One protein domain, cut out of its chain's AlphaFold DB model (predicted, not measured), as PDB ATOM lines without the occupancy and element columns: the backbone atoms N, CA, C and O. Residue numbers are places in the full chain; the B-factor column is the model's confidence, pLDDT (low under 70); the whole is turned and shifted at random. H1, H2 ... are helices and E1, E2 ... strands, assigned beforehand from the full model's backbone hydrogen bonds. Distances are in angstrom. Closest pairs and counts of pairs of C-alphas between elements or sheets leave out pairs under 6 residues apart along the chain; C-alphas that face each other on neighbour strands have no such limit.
ATOM      1  N   ARG A   3      23.959 -11.021 -51.749       92.69
ATOM      2  CA  ARG A   3      24.323 -12.169 -50.904       92.69
ATOM      3  C   ARG A   3      23.988 -11.877 -49.441       92.69
ATOM      4  O   ARG A   3      24.160 -10.749 -48.988       92.69
ATOM      5  N   ALA A   4      23.597 -12.907 -48.695       91.25
ATOM      6  CA  ALA A   4      23.389 -12.833 -47.252       91.25
ATOM      7  C   ALA A   4      23.983 -14.052 -46.534       91.25
ATOM      8  O   ALA A   4      24.041 -15.155 -47.085       91.25
ATOM      9  N   VAL A   5      24.420 -13.840 -45.293       90.38
ATOM     10  CA  VAL A   5      24.837 -14.885 -44.351       90.38
ATOM     11  C   VAL A   5      24.264 -14.537 -42.985       90.38
ATOM     12  O   VAL A   5      24.399 -13.400 -42.540       90.38
ATOM     13  N   ALA A   6      23.642 -15.504 -42.318       88.62
ATOM     14  CA  ALA A   6      23.150 -15.341 -40.958       88.62
ATOM     15  C   ALA A   6      23.874 -16.296 -40.007       88.62
ATOM     16  O   ALA A   6      24.170 -17.427 -40.375       88.62
ATOM     17  N   TRP A   7      24.137 -15.864 -38.782       89.81
ATOM     18  CA  TRP A   7      24.595 -16.721 -37.695       89.81
ATOM     19  C   TRP A   7      23.494 -16.761 -36.659       89.81
ATOM     20  O   TRP A   7      23.172 -15.714 -36.116       89.81
ATOM     21  N   ILE A   8      22.909 -17.933 -36.424       85.44
ATOM     22  CA  ILE A   8      21.816 -18.132 -35.473       85.44
ATOM     23  C   ILE A   8      22.243 -19.206 -34.484       85.44
ATOM     24  O   ILE A   8      22.567 -20.320 -34.883       85.44
ATOM     25  N   ASP A   9      22.277 -18.864 -33.202       84.25
ATOM     26  CA  ASP A   9      22.735 -19.741 -32.126       84.25
ATOM     27  C   ASP A   9      24.139 -20.321 -32.406       84.25
ATOM     28  O   ASP A   9      24.443 -21.463 -32.079       84.25
ATOM     29  N   GLY A  10      25.004 -19.514 -33.038       80.25
ATOM     30  CA  GLY A  10      26.360 -19.900 -33.453       80.25
ATOM     31  C   GLY A  10      26.433 -20.682 -34.771       80.25
ATOM     32  O   GLY A  10      27.519 -20.857 -35.321       80.25
ATOM     33  N   VAL A  11      25.296 -21.099 -35.333       82.81
ATOM     34  CA  VAL A  11      25.224 -21.836 -36.601       82.81
ATOM     35  C   VAL A  11      25.194 -20.865 -37.779       82.81
ATOM     36  O   VAL A  11      24.324 -19.998 -37.856       82.81
ATOM     37  N   ARG A  12      26.129 -21.023 -38.726       88.62
ATOM     38  CA  ARG A  12      26.179 -20.239 -39.972       88.62
ATOM     39  C   ARG A  12      25.170 -20.771 -40.994       88.62
ATOM     40  O   ARG A  12      25.178 -21.947 -41.343       88.62
ATOM     41  N   PHE A  13      24.372 -19.871 -41.548       88.06
ATOM     42  CA  PHE A  13      23.411 -20.098 -42.619       88.06
ATOM     43  C   PHE A  13      23.770 -19.246 -43.836       88.06
ATOM     44  O   PHE A  13      23.967 -18.039 -43.724       88.06
ATOM     45  N   GLY A  14      23.828 -19.879 -45.009       86.69
ATOM     46  CA  GLY A  14      24.295 -19.271 -46.258       86.69
ATOM     47  C   GLY A  14      25.676 -19.795 -46.660       86.69
ATOM     48  O   GLY A  14      26.542 -20.013 -45.817       86.69
ATOM     49  N   LYS A  15      25.878 -20.024 -47.964       79.56
ATOM     50  CA  LYS A  15      27.122 -20.601 -48.519       79.56
ATOM     51  C   LYS A  15      28.105 -19.552 -49.044       79.56
ATOM     52  O   LYS A  15      29.122 -19.899 -49.628       79.56
ATOM     53  N   HIS A  16      27.776 -18.273 -48.904       82.38
ATOM     54  CA  HIS A  16      28.558 -17.200 -49.498       82.38
ATOM     55  C   HIS A  16      29.641 -16.720 -48.545       82.38
ATOM     56  O   HIS A  16      29.360 -16.443 -47.380       82.38
ATOM     57  N   ASP A  17      30.847 -16.531 -49.065       81.12
ATOM     58  CA  ASP A  17      31.836 -15.686 -48.414       81.12
ATOM     59  C   ASP A  17      31.552 -14.234 -48.802       81.12
ATOM     60  O   ASP A  17      31.469 -13.871 -49.984       81.12
ATOM     61  N   LEU A  18      31.273 -13.425 -47.780       82.00
ATOM     62  CA  LEU A  18      30.984 -12.004 -47.923       82.00
ATOM     63  C   LEU A  18      32.288 -11.208 -47.786       82.00
ATOM     64  O   LEU A  18      33.078 -11.517 -46.886       82.00
ATOM     65  N   PRO A  19      32.512 -10.189 -48.637       76.12
ATOM     66  CA  PRO A  19      33.719  -9.365 -48.580       76.12
ATOM     67  C   PRO A  19      33.848  -8.736 -47.194       76.12
ATOM     68  O   PRO A  19      32.810  -8.360 -46.650       76.12
ATOM     69  N   PRO A  20      35.058  -8.652 -46.598       67.12
ATOM     70  CA  PRO A  20      35.270  -8.198 -45.221       67.12
ATOM     71  C   PRO A  20      34.508  -6.902 -44.955       67.12
ATOM     72  O   PRO A  20      34.548  -5.981 -45.760       67.12
ATOM     73  N   SER A  21      33.779  -6.856 -43.841       59.41
ATOM     74  CA  SER A  21      33.000  -5.678 -43.495       59.41
ATOM     75  C   SER A  21      33.980  -4.614 -43.006       59.41
ATOM     76  O   SER A  21      34.673  -4.873 -42.019       59.41
ATOM     77  N   PRO A  22      34.083  -3.446 -43.662       54.81
ATOM     78  CA  PRO A  22      34.864  -2.343 -43.131       54.81
ATOM     79  C   PRO A  22      34.104  -1.793 -41.924       54.81
ATOM     80  O   PRO A  22      33.306  -0.882 -42.084       54.81
ATOM     81  N   SER A  23      34.268  -2.410 -40.743       52.06
ATOM     82  CA  SER A  23      33.541  -2.090 -39.500       52.06
ATOM     83  C   SER A  23      32.041  -1.872 -39.746       52.06
ATOM     84  O   SER A  23      31.620  -0.744 -39.980       52.06
ATOM     85  N   GLY A  24      31.256  -2.957 -39.765       53.94
ATOM     86  CA  GLY A  24      29.854  -2.965 -40.203       53.94
ATOM     87  C   GLY A  24      29.072  -1.695 -39.879       53.94
ATOM     88  O   GLY A  24      29.080  -1.191 -38.759       53.94
ATOM     89  N   MET A  25      28.375  -1.182 -40.894       60.34
ATOM     90  CA  MET A  25      27.685   0.112 -40.857       60.34
ATOM     91  C   MET A  25      26.751   0.290 -39.643       60.34
ATOM     92  O   MET A  25      26.471   1.420 -39.257       60.34
ATOM     93  N   PHE A  26      26.317  -0.816 -39.023       57.12
ATOM     94  CA  PHE A  26      25.449  -0.852 -37.844       57.12
ATOM     95  C   PHE A  26      26.065  -1.545 -36.612       57.12
ATOM     96  O   PHE A  26      25.371  -1.657 -35.600       57.12
ATOM     97  N   SER A  27      27.326  -2.009 -36.649       49.81
ATOM     98  CA  SER A  27      27.973  -2.650 -35.487       49.81
ATOM     99  C   SER A  27      28.421  -1.655 -34.416       49.81
ATOM    100  O   SER A  27      28.609  -2.063 -33.279       49.81
ATOM    101  N   ASN A  28      28.546  -0.366 -34.758       46.78
ATOM    102  CA  ASN A  28      29.039   0.693 -33.866       46.78
ATOM    103  C   ASN A  28      28.054   1.868 -33.702       46.78
ATOM    104  O   ASN A  28      28.484   2.982 -33.401       46.78
ATOM    105  N   LEU A  29      26.751   1.672 -33.950       50.97
ATOM    106  CA  LEU A  29      25.787   2.747 -33.693       50.97
ATOM    107  C   LEU A  29      25.680   2.992 -32.177       50.97
ATOM    108  O   LEU A  29      25.460   2.026 -31.440       50.97
ATOM    109  N   PRO A  30      25.840   4.246 -31.707       45.16
ATOM    110  CA  PRO A  30      25.671   4.570 -30.300       45.16
ATOM    111  C   PRO A  30      24.268   4.192 -29.822       45.16
ATOM    112  O   PRO A  30      23.297   4.276 -30.579       45.16
ATOM    113  N   GLU A  31      24.152   3.821 -28.546       44.88
ATOM    114  CA  GLU A  31      22.854   3.661 -27.891       44.88
ATOM    115  C   GLU A  31      22.033   4.949 -28.078       44.88
ATOM    116  O   GLU A  31      22.434   6.032 -27.654       44.88
ATOM    117  N   GLY A  32      20.914   4.840 -28.801       48.41
ATOM    118  CA  GLY A  32      20.033   5.966 -29.124       48.41
ATOM    119  C   GLY A  32      20.033   6.434 -30.585       48.41
ATOM    120  O   GLY A  32      19.188   7.259 -30.930       48.41
ATOM    121  N   GLU A  33      20.895   5.917 -31.471       49.69
ATOM    122  CA  GLU A  33      20.752   6.142 -32.921       49.69
ATOM    123  C   GLU A  33      19.764   5.138 -33.536       49.69
ATOM    124  O   GLU A  33      20.120   4.044 -33.967       49.69
ATOM    125  N   GLY A  34      18.488   5.521 -33.564       50.59
ATOM    126  CA  GLY A  34      17.414   4.745 -34.178       50.59
ATOM    127  C   GLY A  34      16.071   5.074 -33.539       50.59
ATOM    128  O   GLY A  34      15.942   5.108 -32.318       50.59
ATOM    129  N   ARG A  35      15.047   5.329 -34.356       49.75
ATOM    130  CA  ARG A  35      13.681   5.452 -33.843       49.75
ATOM    131  C   ARG A  35      13.216   4.057 -33.434       49.75
ATOM    132  O   ARG A  35      13.019   3.206 -34.297       49.75
ATOM    133  N   TRP A  36      13.028   3.834 -32.137       52.84
ATOM    134  CA  TRP A  36      12.232   2.710 -31.657       52.84
ATOM    135  C   TRP A  36      10.808   2.928 -32.165       52.84
ATOM    136  O   TRP A  36      10.169   3.921 -31.812       52.84
ATOM    137  N   GLU A  37      10.342   2.075 -33.076       49.59
ATOM    138  CA  GLU A  37       8.993   2.211 -33.639       49.59
ATOM    139  C   GLU A  37       7.927   2.012 -32.554       49.59
ATOM    140  O   GLU A  37       6.844   2.589 -32.645       49.59
ATOM    141  N   THR A  38       8.259   1.256 -31.500       55.84
ATOM    142  CA  THR A  38       7.407   0.988 -30.340       55.84
ATOM    143  C   THR A  38       8.226   0.845 -29.050       55.84
ATOM    144  O   THR A  38       9.426   0.561 -29.083       55.84
ATOM    145  N   GLU A  39       7.567   0.980 -27.896       60.84
ATOM    146  CA  GLU A  39       8.143   0.655 -26.580       60.84
ATOM    147  C   GLU A  39       8.576  -0.819 -26.493       60.84
ATOM    148  O   GLU A  39       9.596  -1.127 -25.887       60.84
ATOM    149  N   ALA A  40       7.881  -1.718 -27.201       54.69
ATOM    150  CA  ALA A  40       8.257  -3.126 -27.314       54.69
ATOM    151  C   ALA A  40       9.594  -3.329 -28.050       54.69
ATOM    152  O   ALA A  40      10.379  -4.197 -27.675       54.69
ATOM    153  N   ASP A  41       9.892  -2.520 -29.071       53.06
ATOM    154  CA  ASP A  41      11.178  -2.587 -29.778       53.06
ATOM    155  C   ASP A  41      12.330  -2.071 -28.928       53.06
ATOM    156  O   ASP A  41      13.435  -2.614 -28.993       53.06
ATOM    157  N   ARG A  42      12.059  -1.034 -28.128       61.94
ATOM    158  CA  ARG A  42      13.004  -0.506 -27.149       61.94
ATOM    159  C   ARG A  42      13.280  -1.540 -26.060       61.94
ATOM    160  O   ARG A  42      14.435  -1.890 -25.862       61.94
ATOM    161  N   ALA A  43      12.236  -2.084 -25.438       61.62
ATOM    162  CA  ALA A  43      12.348  -3.104 -24.400       61.62
ATOM    163  C   ALA A  43      13.038  -4.378 -24.912       61.62
ATOM    164  O   ALA A  43      13.857  -4.957 -24.211       61.62
ATOM    165  N   MET A  44      12.771  -4.800 -26.154       58.84
ATOM    166  CA  MET A  44      13.483  -5.920 -26.777       58.84
ATOM    167  C   MET A  44      14.963  -5.598 -26.994       58.84
ATOM    168  O   MET A  44      15.808  -6.457 -26.777       58.84
ATOM    169  N   ALA A  45      15.313  -4.388 -27.428       57.97
ATOM    170  CA  ALA A  45      16.715  -4.023 -27.594       57.97
ATOM    171  C   ALA A  45      17.457  -3.854 -26.271       57.97
ATOM    172  O   ALA A  45      18.615  -4.252 -26.204       57.97
ATOM    173  N   GLU A  46      16.797  -3.333 -25.241       62.34
ATOM    174  CA  GLU A  46      17.308  -3.298 -23.870       62.34
ATOM    175  C   GLU A  46      17.481  -4.733 -23.339       62.34
ATOM    176  O   GLU A  46      18.575  -5.082 -22.912       62.34
ATOM    177  N   ALA A  47      16.500  -5.626 -23.515       58.00
ATOM    178  CA  ALA A  47      16.605  -7.039 -23.134       58.00
ATOM    179  C   ALA A  47      17.698  -7.804 -23.908       58.00
ATOM    180  O   ALA A  47      18.385  -8.656 -23.349       58.00
ATOM    181  N   LEU A  48      17.889  -7.515 -25.201       53.53
ATOM    182  CA  LEU A  48      18.969  -8.092 -26.012       53.53
ATOM    183  C   LEU A  48      20.341  -7.507 -25.647       53.53
ATOM    184  O   LEU A  48      21.341  -8.202 -25.805       53.53
ATOM    185  N   ALA A  49      20.397  -6.257 -25.181       56.12
ATOM    186  CA  ALA A  49      21.612  -5.638 -24.655       56.12
ATOM    187  C   ALA A  49      21.975  -6.208 -23.273       56.12
ATOM    188  O   ALA A  49      23.133  -6.547 -23.043       56.12
ATOM    189  N   GLU A  50      20.987  -6.412 -22.395       53.91
ATOM    190  CA  GLU A  50      21.141  -7.095 -21.102       53.91
ATOM    191  C   GLU A  50      21.540  -8.569 -21.264       53.91
ATOM    192  O   GLU A  50      22.311  -9.095 -20.464       53.91
ATOM    193  N   ALA A  51      21.088  -9.230 -22.336       51.81
ATOM    194  CA  ALA A  51      21.485 -10.598 -22.675       51.81
ATOM    195  C   ALA A  51      22.974 -10.747 -23.071       51.81
ATOM    196  O   ALA A  51      23.436 -11.872 -23.292       51.81
ATOM    197  N   GLY A  52      23.737  -9.648 -23.137       42.06
ATOM    198  CA  GLY A  52      25.149  -9.624 -23.513       42.06
ATOM    199  C   GLY A  52      25.368  -9.684 -25.028       42.06
ATOM    200  O   GLY A  52      24.511 -10.138 -25.782       42.06
ATOM    201  N   ASP A  53      26.553  -9.235 -25.462       39.41
ATOM    202  CA  ASP A  53      27.005  -8.858 -26.828       39.41
ATOM    203  C   ASP A  53      26.712  -9.832 -28.003       39.41
ATOM    204  O   ASP A  53      27.004  -9.558 -29.171       39.41
ATOM    205  N   ALA A  54      26.127 -10.994 -27.725       44.28
ATOM    206  CA  ALA A  54      25.797 -12.050 -28.663       44.28
ATOM    207  C   ALA A  54      24.481 -12.731 -28.274       44.28
ATOM    208  O   ALA A  54      24.456 -13.935 -28.002       44.28
ATOM    209  N   ALA A  55      23.355 -12.020 -28.344       51.03
ATOM    210  CA  ALA A  55      22.041 -12.656 -28.442       51.03
ATOM    211  C   ALA A  55      21.873 -13.354 -29.812       51.03
ATOM    212  O   ALA A  55      21.017 -13.005 -30.611       51.03
ATOM    213  N   ARG A  56      22.767 -14.318 -30.069       68.81
ATOM    214  CA  ARG A  56      22.818 -15.464 -30.980       68.81
ATOM    215  C   ARG A  56      22.432 -15.297 -32.452       68.81
ATOM    216  O   ARG A  56      22.783 -16.191 -33.208       68.81
ATOM    217  N   CYS A  57      21.803 -14.211 -32.885       80.38
ATOM    218  CA  CYS A  57      21.300 -14.003 -34.238       80.38
ATOM    219  C   CYS A  57      21.932 -12.758 -34.878       80.38
ATOM    220  O   CYS A  57      21.679 -11.630 -34.463       80.38
ATOM    221  N   ARG A  58      22.758 -12.956 -35.904       88.06
ATOM    222  CA  ARG A  58      23.406 -11.894 -36.682       88.06
ATOM    223  C   ARG A  58      23.118 -12.102 -38.157       88.06
ATOM    224  O   ARG A  58      23.253 -13.220 -38.640       88.06
ATOM    225  N   LEU A  59      22.804 -11.039 -38.883       90.94
ATOM    226  CA  LEU A  59      22.663 -11.054 -40.336       90.94
ATOM    227  C   LEU A  59      23.726 -10.163 -40.963       90.94
ATOM    228  O   LEU A  59      23.867  -9.011 -40.578       90.94
ATOM    229  N   ARG A  60      24.430 -10.658 -41.973       91.56
ATOM    230  CA  ARG A  60      25.311  -9.852 -42.812       91.56
ATOM    231  C   ARG A  60      24.840  -9.913 -44.250       91.56
ATOM    232  O   ARG A  60      24.529 -10.990 -44.759       91.56
ATOM    233  N   VAL A  61      24.794  -8.756 -44.893       91.38
ATOM    234  CA  VAL A  61      24.274  -8.592 -46.248       91.38
ATOM    235  C   VAL A  61      25.258  -7.815 -47.102       91.38
ATOM    236  O   VAL A  61      25.893  -6.877 -46.626       91.38
ATOM    237  N   HIS A  62      25.353  -8.221 -48.363       91.25
ATOM    238  CA  HIS A  62      26.073  -7.514 -49.409       91.25
ATOM    239  C   HIS A  62      25.143  -7.318 -50.607       91.25
ATOM    240  O   HIS A  62      24.647  -8.301 -51.167       91.25
ATOM    241  N   VAL A  63      24.916  -6.070 -51.012       90.88
ATOM    242  CA  VAL A  63      24.090  -5.702 -52.172       90.88
ATOM    243  C   VAL A  63      24.835  -4.660 -52.993       90.88
ATOM    244  O   VAL A  63      24.862  -3.498 -52.618       90.88
ATOM    245  N   ASP A  64      25.440  -5.073 -54.107       86.88
ATOM    246  CA  ASP A  64      26.041  -4.148 -55.084       86.88
ATOM    247  C   ASP A  64      26.980  -3.100 -54.439       86.88
ATOM    248  O   ASP A  64      26.890  -1.907 -54.708       86.88
ATOM    249  N   GLY A  65      27.870  -3.550 -53.541       83.50
ATOM    250  CA  GLY A  65      28.811  -2.685 -52.810       83.50
ATOM    251  C   GLY A  65      28.290  -2.125 -51.481       83.50
ATOM    252  O   GLY A  65      29.058  -1.526 -50.734       83.50
ATOM    253  N   PHE A  66      27.012  -2.328 -51.154       86.94
ATOM    254  CA  PHE A  66      26.463  -2.034 -49.832       86.94
ATOM    255  C   PHE A  66      26.674  -3.215 -48.887       86.94
ATOM    256  O   PHE A  66      26.073  -4.273 -49.077       86.94
ATOM    257  N   ASP A  67      27.488  -3.008 -47.852       87.38
ATOM    258  CA  ASP A  67      27.763  -3.982 -46.798       87.38
ATOM    259  C   ASP A  67      27.145  -3.536 -45.468       87.38
ATOM    260  O   ASP A  67      27.497  -2.490 -44.918       87.38
ATOM    261  N   ALA A  68      26.248  -4.357 -44.921       86.19
ATOM    262  CA  ALA A  68      25.649  -4.126 -43.611       86.19
ATOM    263  C   ALA A  68      25.654  -5.394 -42.756       86.19
ATOM    264  O   ALA A  68      25.549  -6.516 -43.256       86.19
ATOM    265  N   GLU A  69      25.770  -5.197 -41.447       87.75
ATOM    266  CA  GLU A  69      25.699  -6.250 -40.445       87.75
ATOM    267  C   GLU A  69      24.696  -5.846 -39.368       87.75
ATOM    268  O   GLU A  69      24.813  -4.773 -38.789       87.75
ATOM    269  N   PHE A  70      23.725  -6.708 -39.094       85.88
ATOM    270  CA  PHE A  70      22.677  -6.501 -38.110       85.88
ATOM    271  C   PHE A  70      22.829  -7.530 -36.996       85.88
ATOM    272  O   PHE A  70      22.568  -8.717 -37.191       85.88
ATOM    273  N   SER A  71      23.248  -7.071 -35.824       78.88
ATOM    274  CA  SER A  71      23.206  -7.836 -34.572       78.88
ATOM    275  C   SER A  71      21.957  -7.528 -33.742       78.88
ATOM    276  O   SER A  71      21.610  -8.288 -32.844       78.88
ATOM    277  N   ARG A  72      21.265  -6.420 -34.040       77.12
ATOM    278  CA  ARG A  72      20.089  -5.940 -33.304       77.12
ATOM    279  C   ARG A  72      18.890  -5.813 -34.237       77.12
ATOM    280  O   ARG A  72      18.987  -5.164 -35.279       77.12
ATOM    281  N   TRP A  73      17.749  -6.372 -33.825       83.12
ATOM    282  CA  TRP A  73      16.505  -6.347 -34.609       83.12
ATOM    283  C   TRP A  73      16.077  -4.929 -34.992       83.12
ATOM    284  O   TRP A  73      15.715  -4.656 -36.134       83.12
ATOM    285  N   ALA A  74      16.187  -3.988 -34.059       74.69
ATOM    286  CA  ALA A  74      15.796  -2.614 -34.321       74.69
ATOM    287  C   ALA A  74      16.691  -1.896 -35.331       74.69
ATOM    288  O   ALA A  74      16.186  -1.057 -36.062       74.69
ATOM    289  N   HIS A  75      17.981  -2.236 -35.439       78.00
ATOM    290  CA  HIS A  75      18.839  -1.663 -36.485       78.00
ATOM    291  C   HIS A  75      18.393  -2.142 -37.870       78.00
ATOM    292  O   HIS A  75      18.350  -1.354 -38.814       78.00
ATOM    293  N   PHE A  76      18.004  -3.418 -37.975       86.31
ATOM    294  CA  PHE A  76      17.418  -3.967 -39.193       86.31
ATOM    295  C   PHE A  76      16.123  -3.231 -39.557       86.31
ATOM    296  O   PHE A  76      16.017  -2.692 -40.660       86.31
ATOM    297  N   LYS A  77      15.175  -3.110 -38.618       84.69
ATOM    298  CA  LYS A  77      13.920  -2.375 -38.851       84.69
ATOM    299  C   LYS A  77      14.140  -0.897 -39.165       84.69
ATOM    300  O   LYS A  77      13.513  -0.372 -40.078       84.69
ATOM    301  N   TYR A  78      15.060  -0.238 -38.466       78.81
ATOM    302  CA  TYR A  78      15.379   1.168 -38.694       78.81
ATOM    303  C   TYR A  78      15.923   1.396 -40.104       78.81
ATOM    304  O   TYR A  78      15.480   2.320 -40.784       78.81
ATOM    305  N   LEU A  79      16.819   0.528 -40.590       86.88
ATOM    306  CA  LEU A  79      17.258   0.594 -41.981       86.88
ATOM    307  C   LEU A  79      16.076   0.424 -42.935       86.88
ATOM    308  O   LEU A  79      15.960   1.217 -43.866       86.88
ATOM    309  N   LEU A  80      15.195  -0.554 -42.700       88.38
ATOM    310  CA  LEU A  80      14.022  -0.761 -43.552       88.38
ATOM    311  C   LEU A  80      13.113   0.472 -43.581       88.38
ATOM    312  O   LEU A  80      12.677   0.894 -44.650       88.38
ATOM    313  N   TRP A  81      12.888   1.099 -42.428       84.81
ATOM    314  CA  TRP A  81      12.117   2.330 -42.331       84.81
ATOM    315  C   TRP A  81      12.773   3.476 -43.109       84.81
ATOM    316  O   TRP A  81      12.105   4.094 -43.937       84.81
ATOM    317  N   VAL A  82      14.071   3.741 -42.900       83.19
ATOM    318  CA  VAL A  82      14.809   4.825 -43.576       83.19
ATOM    319  C   VAL A  82      14.868   4.590 -45.086       83.19
ATOM    320  O   VAL A  82      14.568   5.493 -45.871       83.19
ATOM    321  N   PHE A  83      15.267   3.389 -45.510       88.31
ATOM    322  CA  PHE A  83      15.443   3.063 -46.923       88.31
ATOM    323  C   PHE A  83      14.110   2.899 -47.648       88.31
ATOM    324  O   PHE A  83      14.078   3.159 -48.847       88.31
ATOM    325  N   GLY A  84      13.032   2.548 -46.941       86.31
ATOM    326  CA  GLY A  84      11.680   2.420 -47.481       86.31
ATOM    327  C   GLY A  84      10.976   3.746 -47.783       86.31
ATOM    328  O   GLY A  84       9.982   3.742 -48.502       86.31
ATOM    329  N   GLN A  85      11.475   4.890 -47.299       82.88
ATOM    330  CA  GLN A  85      10.859   6.188 -47.607       82.88
ATOM    331  C   GLN A  85      11.203   6.662 -49.031       82.88
ATOM    332  O   GLN A  85      12.389   6.690 -49.375       82.88
ATOM    333  N   PRO A  86      10.248   7.168 -49.836       82.50
ATOM    334  CA  PRO A  86      10.560   7.772 -51.137       82.50
ATOM    335  C   PRO A  86      11.605   8.890 -51.017       82.50
ATOM    336  O   PRO A  86      12.619   8.897 -51.719       82.50
ATOM    337  N   ASN A  87      11.415   9.766 -50.026       82.25
ATOM    338  CA  ASN A  87      12.363  10.806 -49.646       82.25
ATOM    339  C   ASN A  87      13.083  10.418 -48.360       82.25
ATOM    340  O   ASN A  87      12.439  10.096 -47.364       82.25
ATOM    341  N   MET A  88      14.414  10.506 -48.365       78.69
ATOM    342  CA  MET A  88      15.202  10.196 -47.176       78.69
ATOM    343  C   MET A  88      14.791  11.099 -46.007       78.69
ATOM    344  O   MET A  88      14.742  12.323 -46.192       78.69
ATOM    345  N   PRO A  89      14.513  10.532 -44.817       74.12
ATOM    346  CA  PRO A  89      14.243  11.335 -43.634       74.12
ATOM    347  C   PRO A  89      15.446  12.240 -43.326       74.12
ATOM    348  O   PRO A  89      16.573  11.948 -43.723       74.12
ATOM    349  N   ARG A  90      15.206  13.376 -42.660       71.25
ATOM    350  CA  ARG A  90      16.228  14.376 -42.295       71.25
ATOM    351  C   ARG A  90      15.955  14.950 -40.903       71.25
ATOM    352  O   ARG A  90      14.810  14.907 -40.446       71.25
ATOM    353  N   GLY A  91      16.984  15.526 -40.276       64.75
ATOM    354  CA  GLY A  91      16.874  16.266 -39.010       64.75
ATOM    355  C   GLY A  91      16.220  15.443 -37.898       64.75
ATOM    356  O   GLY A  91      16.521  14.258 -37.760       64.75
ATOM    357  N   TYR A  92      15.263  16.040 -37.182       62.47
ATOM    358  CA  TYR A  92      14.521  15.405 -36.083       62.47
ATOM    359  C   TYR A  92      13.934  14.031 -36.437       62.47
ATOM    360  O   TYR A  92      13.945  13.118 -35.616       62.47
ATOM    361  N   ARG A  93      13.468  13.831 -37.679       63.91
ATOM    362  CA  ARG A  93      12.915  12.532 -38.097       63.91
ATOM    363  C   ARG A  93      13.967  11.419 -38.113       63.91
ATOM    364  O   ARG A  93      13.593  10.267 -37.941       63.91
ATOM    365  N   LEU A  94      15.243  11.741 -38.333       65.94
ATOM    366  CA  LEU A  94      16.344  10.771 -38.296       65.94
ATOM    367  C   LEU A  94      16.870  10.547 -36.882       65.94
ATOM    368  O   LEU A  94      17.057   9.400 -36.487       65.94
ATOM    369  N   THR A  95      17.144  11.634 -36.158       60.72
ATOM    370  CA  THR A  95      17.943  11.605 -34.924       60.72
ATOM    371  C   THR A  95      17.106  11.638 -33.650       60.72
ATOM    372  O   THR A  95      17.642  11.384 -32.578       60.72
ATOM    373  N   GLY A  96      15.817  11.992 -33.736       53.75
ATOM    374  CA  GLY A  96      14.961  12.225 -32.568       53.75
ATOM    375  C   GLY A  96      15.419  13.393 -31.683       53.75
ATOM    376  O   GLY A  96      14.883  13.570 -30.595       53.75
ATOM    377  N   ARG A  97      16.413  14.180 -32.124       55.44
ATOM    378  CA  ARG A  97      16.956  15.336 -31.398       55.44
ATOM    379  C   ARG A  97      16.404  16.624 -31.987       55.44
ATOM    380  O   ARG A  97      16.399  16.799 -33.205       55.44
ATOM    381  N   GLU A  98      15.896  17.478 -31.108       44.53
ATOM    382  CA  GLU A  98      14.974  18.574 -31.418       44.53
ATOM    383  C   GLU A  98      15.598  19.810 -32.071       44.53
ATOM    384  O   GLU A  98      14.850  20.713 -32.418       44.53
ATOM    385  N   GLU A  99      16.912  19.888 -32.281       49.09
ATOM    386  CA  GLU A  99      17.506  21.145 -32.750       49.09
ATOM    387  C   GLU A  99      17.178  21.444 -34.227       49.09
ATOM    388  O   GLU A  99      17.657  20.758 -35.141       49.09
ATOM    389  N   PRO A 100      16.377  22.489 -34.509       42.38
ATOM    390  CA  PRO A 100      16.110  22.929 -35.867       42.38
ATOM    391  C   PRO A 100      17.355  23.644 -36.410       42.38
ATOM    392  O   PRO A 100      17.859  24.579 -35.796       42.38
ATOM    393  N   GLY A 101      17.840  23.245 -37.588       48.09
ATOM    394  CA  GLY A 101      18.920  23.949 -38.297       48.09
ATOM    395  C   GLY A 101      20.325  23.363 -38.130       48.09
ATOM    396  O   GLY A 101      21.197  23.666 -38.944       48.09
ATOM    397  N   THR A 102      20.553  22.458 -37.180       49.62
ATOM    398  CA  THR A 102      21.803  21.693 -37.098       49.62
ATOM    399  C   THR A 102      21.701  20.503 -38.047       49.62
ATOM    400  O   THR A 102      21.042  19.501 -37.770       49.62
ATOM    401  N   ALA A 103      22.319  20.613 -39.226       51.00
ATOM    402  CA  ALA A 103      22.546  19.455 -40.082       51.00
ATOM    403  C   ALA A 103      23.436  18.476 -39.311       51.00
ATOM    404  O   ALA A 103      24.659  18.617 -39.294       51.00
ATOM    405  N   ASP A 104      22.819  17.521 -38.616       55.72
ATOM    406  CA  ASP A 104      23.549  16.528 -37.845       55.72
ATOM    407  C   ASP A 104      24.191  15.512 -38.801       55.72
ATOM    408  O   ASP A 104      23.705  14.404 -39.038       55.72
ATOM    409  N   ASN A 105      25.316  15.926 -39.385       61.09
ATOM    410  CA  ASN A 105      26.187  15.113 -40.233       61.09
ATOM    411  C   ASN A 105      26.872  13.981 -39.441       61.09
ATOM    412  O   ASN A 105      27.765  13.310 -39.960       61.09
ATOM    413  N   ARG A 106      26.510  13.763 -38.169       60.84
ATOM    414  CA  ARG A 106      27.012  12.636 -37.378       60.84
ATOM    415  C   ARG A 106      26.273  11.346 -37.705       60.84
ATOM    416  O   ARG A 106      26.896  10.291 -37.634       60.84
ATOM    417  N   HIS A 107      25.018  11.435 -38.152       71.44
ATOM    418  CA  HIS A 107      24.216  10.262 -38.488       71.44
ATOM    419  C   HIS A 107      24.858   9.457 -39.628       71.44
ATOM    420  O   HIS A 107      25.249  10.031 -40.652       71.44
ATOM    421  N   TRP A 108      24.915   8.127 -39.499       75.06
ATOM    422  CA  TRP A 108      25.559   7.221 -40.467       75.06
ATOM    423  C   TRP A 108      25.075   7.425 -41.909       75.06
ATOM    424  O   TRP A 108      25.850   7.328 -42.859       75.06
ATOM    425  N   LEU A 109      23.807   7.807 -42.075       76.00
ATOM    426  CA  LEU A 109      23.224   8.088 -43.382       76.00
ATOM    427  C   LEU A 109      23.944   9.199 -44.145       76.00
ATOM    428  O   LEU A 109      24.038   9.142 -45.367       76.00
ATOM    429  N   SER A 110      24.467  10.208 -43.451       74.75
ATOM    430  CA  SER A 110      25.226  11.287 -44.086       74.75
ATOM    431  C   SER A 110      26.518  10.773 -44.734       74.75
ATOM    432  O   SER A 110      26.906  11.286 -45.785       74.75
ATOM    433  N   ARG A 111      27.106   9.699 -44.189       76.94
ATOM    434  CA  ARG A 111      28.367   9.083 -44.631       76.94
ATOM    435  C   ARG A 111      28.199   8.122 -45.806       76.94
ATOM    436  O   ARG A 111      29.189   7.754 -46.429       76.94
ATOM    437  N   LEU A 112      26.966   7.727 -46.133       80.44
ATOM    438  CA  LEU A 112      26.716   6.877 -47.293       80.44
ATOM    439  C   LEU A 112      27.121   7.580 -48.603       80.44
ATOM    440  O   LEU A 112      26.801   8.766 -48.782       80.44
ATOM    441  N   PRO A 113      27.737   6.857 -49.556       85.06
ATOM    442  CA  PRO A 113      27.946   7.349 -50.912       85.06
ATOM    443  C   PRO A 113      26.645   7.853 -51.552       85.06
ATOM    444  O   PRO A 113      25.562   7.323 -51.295       85.06
ATOM    445  N   ALA A 114      26.744   8.875 -52.407       86.25
ATOM    446  CA  ALA A 114      25.579   9.492 -53.050       86.25
ATOM    447  C   ALA A 114      24.746   8.484 -53.862       86.25
ATOM    448  O   ALA A 114      23.518   8.497 -53.791       86.25
ATOM    449  N   GLU A 115      25.411   7.563 -54.559       86.69
ATOM    450  CA  GLU A 115      24.769   6.486 -55.318       86.69
ATOM    451  C   GLU A 115      23.895   5.592 -54.425       86.69
ATOM    452  O   GLU A 115      22.737   5.320 -54.755       86.69
ATOM    453  N   MET A 116      24.393   5.238 -53.236       87.62
ATOM    454  CA  MET A 116      23.679   4.394 -52.273       87.62
ATOM    455  C   MET A 116      22.492   5.103 -51.605       87.62
ATOM    456  O   MET A 116      21.585   4.455 -51.088       87.62
ATOM    457  N   LYS A 117      22.464   6.442 -51.629       86.81
ATOM    458  CA  LYS A 117      21.326   7.249 -51.155       86.81
ATOM    459  C   LYS A 117      20.201   7.343 -52.191       86.81
ATOM    460  O   LYS A 117      19.080   7.724 -51.835       86.81
ATOM    461  N   SER A 118      20.469   7.019 -53.458       90.69
ATOM    462  CA  SER A 118      19.473   7.109 -54.528       90.69
ATOM    463  C   SER A 118      18.271   6.200 -54.255       90.69
ATOM    464  O   SER A 118      18.401   5.112 -53.692       90.69
ATOM    465  N   TRP A 119      17.072   6.634 -54.653       91.06
ATOM    466  CA  TRP A 119      15.861   5.826 -54.461       91.06
ATOM    467  C   TRP A 119      15.953   4.473 -55.174       91.06
ATOM    468  O   TRP A 119      15.586   3.447 -54.607       91.06
ATOM    469  N   ALA A 120      16.506   4.461 -56.389       91.19
ATOM    470  CA  ALA A 120      16.686   3.246 -57.174       91.19
ATOM    471  C   ALA A 120      17.539   2.206 -56.432       91.19
ATOM    472  O   ALA A 120      17.108   1.060 -56.295       91.19
ATOM    473  N   PHE A 121      18.693   2.616 -55.896       92.44
ATOM    474  CA  PHE A 121      19.567   1.730 -55.130       92.44
ATOM    475  C   PHE A 121      18.892   1.244 -53.843       92.44
ATOM    476  O   PHE A 121      18.846   0.046 -53.567       92.44
ATOM    477  N   ARG A 122      18.277   2.156 -53.081       92.19
ATOM    478  CA  ARG A 122      17.586   1.805 -51.832       92.19
ATOM    479  C   ARG A 122      16.476   0.784 -52.055       92.19
ATOM    480  O   ARG A 122      16.395  -0.174 -51.294       92.19
ATOM    481  N   ARG A 123      15.688   0.895 -53.135       92.00
ATOM    482  CA  ARG A 123      14.689  -0.132 -53.484       92.00
ATOM    483  C   ARG A 123      15.304  -1.497 -53.778       92.00
ATOM    484  O   ARG A 123      14.683  -2.508 -53.471       92.00
ATOM    485  N   GLN A 124      16.498  -1.556 -54.370       92.31
ATOM    486  CA  GLN A 124      17.176  -2.832 -54.614       92.31
ATOM    487  C   GLN A 124      17.605  -3.505 -53.309       92.31
ATOM    488  O   GLN A 124      17.451  -4.724 -53.194       92.31
ATOM    489  N   VAL A 125      18.108  -2.720 -52.349       93.00
ATOM    490  CA  VAL A 125      18.435  -3.186 -50.993       93.00
ATOM    491  C   VAL A 125      17.165  -3.635 -50.274       93.00
ATOM    492  O   VAL A 125      17.104  -4.774 -49.821       93.00
ATOM    493  N   MET A 126      16.122  -2.801 -50.249       93.12
ATOM    494  CA  MET A 126      14.831  -3.130 -49.633       93.12
ATOM    495  C   MET A 126      14.241  -4.411 -50.215       93.12
ATOM    496  O   MET A 126      13.957  -5.336 -49.469       93.12
ATOM    497  N   GLY A 127      14.149  -4.518 -51.542       93.38
ATOM    498  CA  GLY A 127      13.600  -5.703 -52.200       93.38
ATOM    499  C   GLY A 127      14.403  -6.978 -51.936       93.38
ATOM    500  O   GLY A 127      13.842  -8.067 -51.992       93.38
ATOM    501  N   PHE A 128      15.698  -6.870 -51.626       94.69
ATOM    502  CA  PHE A 128      16.478  -8.013 -51.155       94.69
ATOM    503  C   PHE A 128      16.145  -8.366 -49.699       94.69
ATOM    504  O   PHE A 128      15.896  -9.529 -49.398       94.69
ATOM    505  N   LEU A 129      16.093  -7.367 -48.813       93.56
ATOM    506  CA  LEU A 129      15.869  -7.560 -47.376       93.56
ATOM    507  C   LEU A 129      14.421  -7.920 -47.004       93.56
ATOM    508  O   LEU A 129      14.188  -8.505 -45.953       93.56
ATOM    509  N   THR A 130      13.448  -7.576 -47.844       92.38
ATOM    510  CA  THR A 130      12.028  -7.915 -47.651       92.38
ATOM    511  C   THR A 130      11.551  -8.989 -48.630       92.38
ATOM    512  O   THR A 130      10.386  -9.377 -48.603       92.38
ATOM    513  N   GLY A 131      12.432  -9.447 -49.522       89.19
ATOM    514  CA  GLY A 131      12.138 -10.456 -50.535       89.19
ATOM    515  C   GLY A 131      12.237 -11.895 -50.013       89.19
ATOM    516  O   GLY A 131      12.451 -12.126 -48.822       89.19
ATOM    517  N   PRO A 132      12.124 -12.896 -50.902       91.31
ATOM    518  CA  PRO A 132      12.071 -14.311 -50.530       91.31
ATOM    519  C   PRO A 132      13.442 -14.938 -50.212       91.31
ATOM    520  O   PRO A 132      13.561 -16.163 -50.213       91.31
ATOM    521  N   ASP A 133      14.496 -14.145 -49.975       94.06
ATOM    522  CA  ASP A 133      15.823 -14.693 -49.673       94.06
ATOM    523  C   ASP A 133      15.780 -15.542 -48.394       94.06
ATOM    524  O   ASP A 133      15.451 -15.060 -47.311       94.06
ATOM    525  N   ALA A 134      16.119 -16.826 -48.517       93.50
ATOM    526  CA  ALA A 134      15.937 -17.790 -47.436       93.50
ATOM    527  C   ALA A 134      16.775 -17.475 -46.183       93.50
ATOM    528  O   ALA A 134      16.368 -17.824 -45.074       93.50
ATOM    529  N   VAL A 135      17.940 -16.835 -46.336       94.50
ATOM    530  CA  VAL A 135      18.800 -16.471 -45.202       94.50
ATOM    531  C   VAL A 135      18.193 -15.291 -44.454       94.50
ATOM    532  O   VAL A 135      18.079 -15.336 -43.227       94.50
ATOM    533  N   VAL A 136      17.740 -14.272 -45.185       93.62
ATOM    534  CA  VAL A 136      17.058 -13.113 -44.597       93.62
ATOM    535  C   VAL A 136      15.742 -13.529 -43.929       93.62
ATOM    536  O   VAL A 136      15.488 -13.152 -42.786       93.62
ATOM    537  N   GLN A 137      14.941 -14.378 -44.575       93.94
ATOM    538  CA  GLN A 137      13.683 -14.876 -44.009       93.94
ATOM    539  C   GLN A 137      13.897 -15.686 -42.725       93.94
ATOM    540  O   GLN A 137      13.120 -15.560 -41.781       93.94
ATOM    541  N   ARG A 138      14.981 -16.468 -42.632       92.81
ATOM    542  CA  ARG A 138      15.345 -17.164 -41.386       92.81
ATOM    543  C   ARG A 138      15.715 -16.204 -40.262       92.81
ATOM    544  O   ARG A 138      15.293 -16.427 -39.130       92.81
ATOM    545  N   TYR A 139      16.471 -15.151 -40.569       91.88
ATOM    546  CA  TYR A 139      16.796 -14.103 -39.602       91.88
ATOM    547  C   TYR A 139      15.523 -13.434 -39.055       91.88
ATOM    548  O   TYR A 139      15.347 -13.342 -37.841       91.88
ATOM    549  N   ILE A 140      14.594 -13.056 -39.940       91.94
ATOM    550  CA  ILE A 140      13.302 -12.463 -39.560       91.94
ATOM    551  C   ILE A 140      12.487 -13.444 -38.708       91.94
ATOM    552  O   ILE A 140      12.045 -13.091 -37.615       91.94
ATOM    553  N   ALA A 141      12.324 -14.690 -39.162       91.00
ATOM    554  CA  ALA A 141      11.556 -15.708 -38.447       91.00
ATOM    555  C   ALA A 141      12.109 -15.980 -37.038       91.00
ATOM    556  O   ALA A 141      11.333 -16.155 -36.098       91.00
ATOM    557  N   TRP A 142      13.435 -15.968 -36.863       89.94
ATOM    558  CA  TRP A 142      14.055 -16.136 -35.548       89.94
ATOM    559  C   TRP A 142      13.651 -15.022 -34.575       89.94
ATOM    560  O   TRP A 142      13.281 -15.323 -33.438       89.94
ATOM    561  N   HIS A 143      13.656 -13.761 -35.020       86.25
ATOM    562  CA  HIS A 143      13.225 -12.633 -34.189       86.25
ATOM    563  C   HIS A 143      11.724 -12.697 -33.886       86.25
ATOM    564  O   HIS A 143      11.327 -12.563 -32.728       86.25
ATOM    565  N   LEU A 144      10.893 -12.985 -34.891       87.44
ATOM    566  CA  LEU A 144       9.443 -13.116 -34.713       87.44
ATOM    567  C   LEU A 144       9.068 -14.236 -33.736       87.44
ATOM    568  O   LEU A 144       8.195 -14.049 -32.895       87.44
ATOM    569  N   SER A 145       9.767 -15.376 -33.780       85.00
ATOM    570  CA  SER A 145       9.526 -16.498 -32.856       85.00
ATOM    571  C   SER A 145       9.761 -16.150 -31.380       85.00
ATOM    572  O   SER A 145       9.328 -16.887 -30.499       85.00
ATOM    573  N   ARG A 146      10.436 -15.026 -31.108       84.06
ATOM    574  CA  ARG A 146      10.741 -14.509 -29.766       84.06
ATOM    575  C   ARG A 146       9.886 -13.297 -29.388       84.06
ATOM    576  O   ARG A 146      10.225 -12.579 -28.455       84.06
TER     577      ARG A 146
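What this domain is: This is residues 3 to 146 of the 155 residues of an uncharacterized protein of Nioella sp (UniProt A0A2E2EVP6). A small, twisted wall of four strands has three helices, H2, H6 and H7, over one face, while no named helix lies on the other face. H1 sits off one end of the strands and packs on the first residues of H2. Past the E4 edge, the short helices H3, H4 and H5 and the loop of residues 96 to 107 extend the domain away from the sheet, making its longest axis. The printed part has 144 residues, with elements in the order E1 E2 H1 E3 E4 H2 H3 H4 H5 H6 H7; the sheet's order is E2 - E1 - E3 - E4, all antiparallel, and the class is mixed, helices and strands. The whole is compact, with a radius of gyration of the C-alphas of 15.1 A and spans of 46 by 34 by 25 A.

Where its parts are: Find C-alpha 3 at (24.323, -12.169, -50.904); from there E1 runs through residues 3 to 8, 16.7 A long. E2 follows at residues 11 to 13, 6.5 A. After residues 14 to 38, which hold no named element, H1 takes residues 39 to 50, 16.1 A. Look next for C-alpha 57 at (21.300, -14.003, -34.238), where E3, the longest strand, begins; it covers residues 57 to 63, 20.0 A. E4 is residues 66 to 70, 13.1 A, and H2 is residues 73 to 84, 16.3 A. Three helices of four residues follow: H3 at 92 to 95, H4 at 108 to 111 and H5 at 114 to 117. H6 is residues 119 to 129, 15.1 A, and H7 is residues 134 to 144, 15.0 A, ending at C-alpha 144 at (9.443, -13.116, -34.713).

How they stand to each other: Begin at the sheet. E1 and E2 form a hairpin, with N 8 and O 11 at 2.9 A. Inner strands E1 and E3 are antiparallel at 175 degrees, with N 5 and O 60 at 2.9 A. E3 and E4 form a second hairpin, with N 61 and O 68 at 2.9 A. E2, H1 and E3 make a split strand-helix-strand unit, two strands running the same way with E1 between them in the sheet; its crossover is right-handed. Look now at the two layers, helices on one face of the sheet: H7 lies over E1 and E3 at a height over the sheet of 9.0 A, and its closest C-alphas to E1 are those of Val 135 and Ala 6, 6.2 A. H6 lies over E3, slantwise to it at 38 degrees on the local plane. H2 lies only just over E4, with 3 of its C-alphas falling on it. H2 touches H6 with residues 80 to 84 alone; the closest C-alphas are those of Phe 83 and Arg 122, 5.5 A, at a shallow tilt of 35.0 degrees, only just short of steep, opposite ways. H1 is not on the sheet and touches H2, the closest C-alphas being those of Asp 41 and Ala 74, 6.5 A. H5 is close to H6 but not clearly touching, while H3 and H4 touch no helix. In H1, H2, H6 and H7 every O i to N i+4 pair is within hydrogen-bond range; H3, H4 and H5 are too short for such a pair.

The domain as a whole: The two C-alphas farthest apart are those of Lys 15 and Pro 100, 46.6 A. The printed part has no cut. The long links are E2 to H1, 25 residues, and H3 to H4, 12 residues. The mean pLDDT of the printed part is 74.5; look for values under 70 at residues 20 to 56 and 91 to 106 of this model.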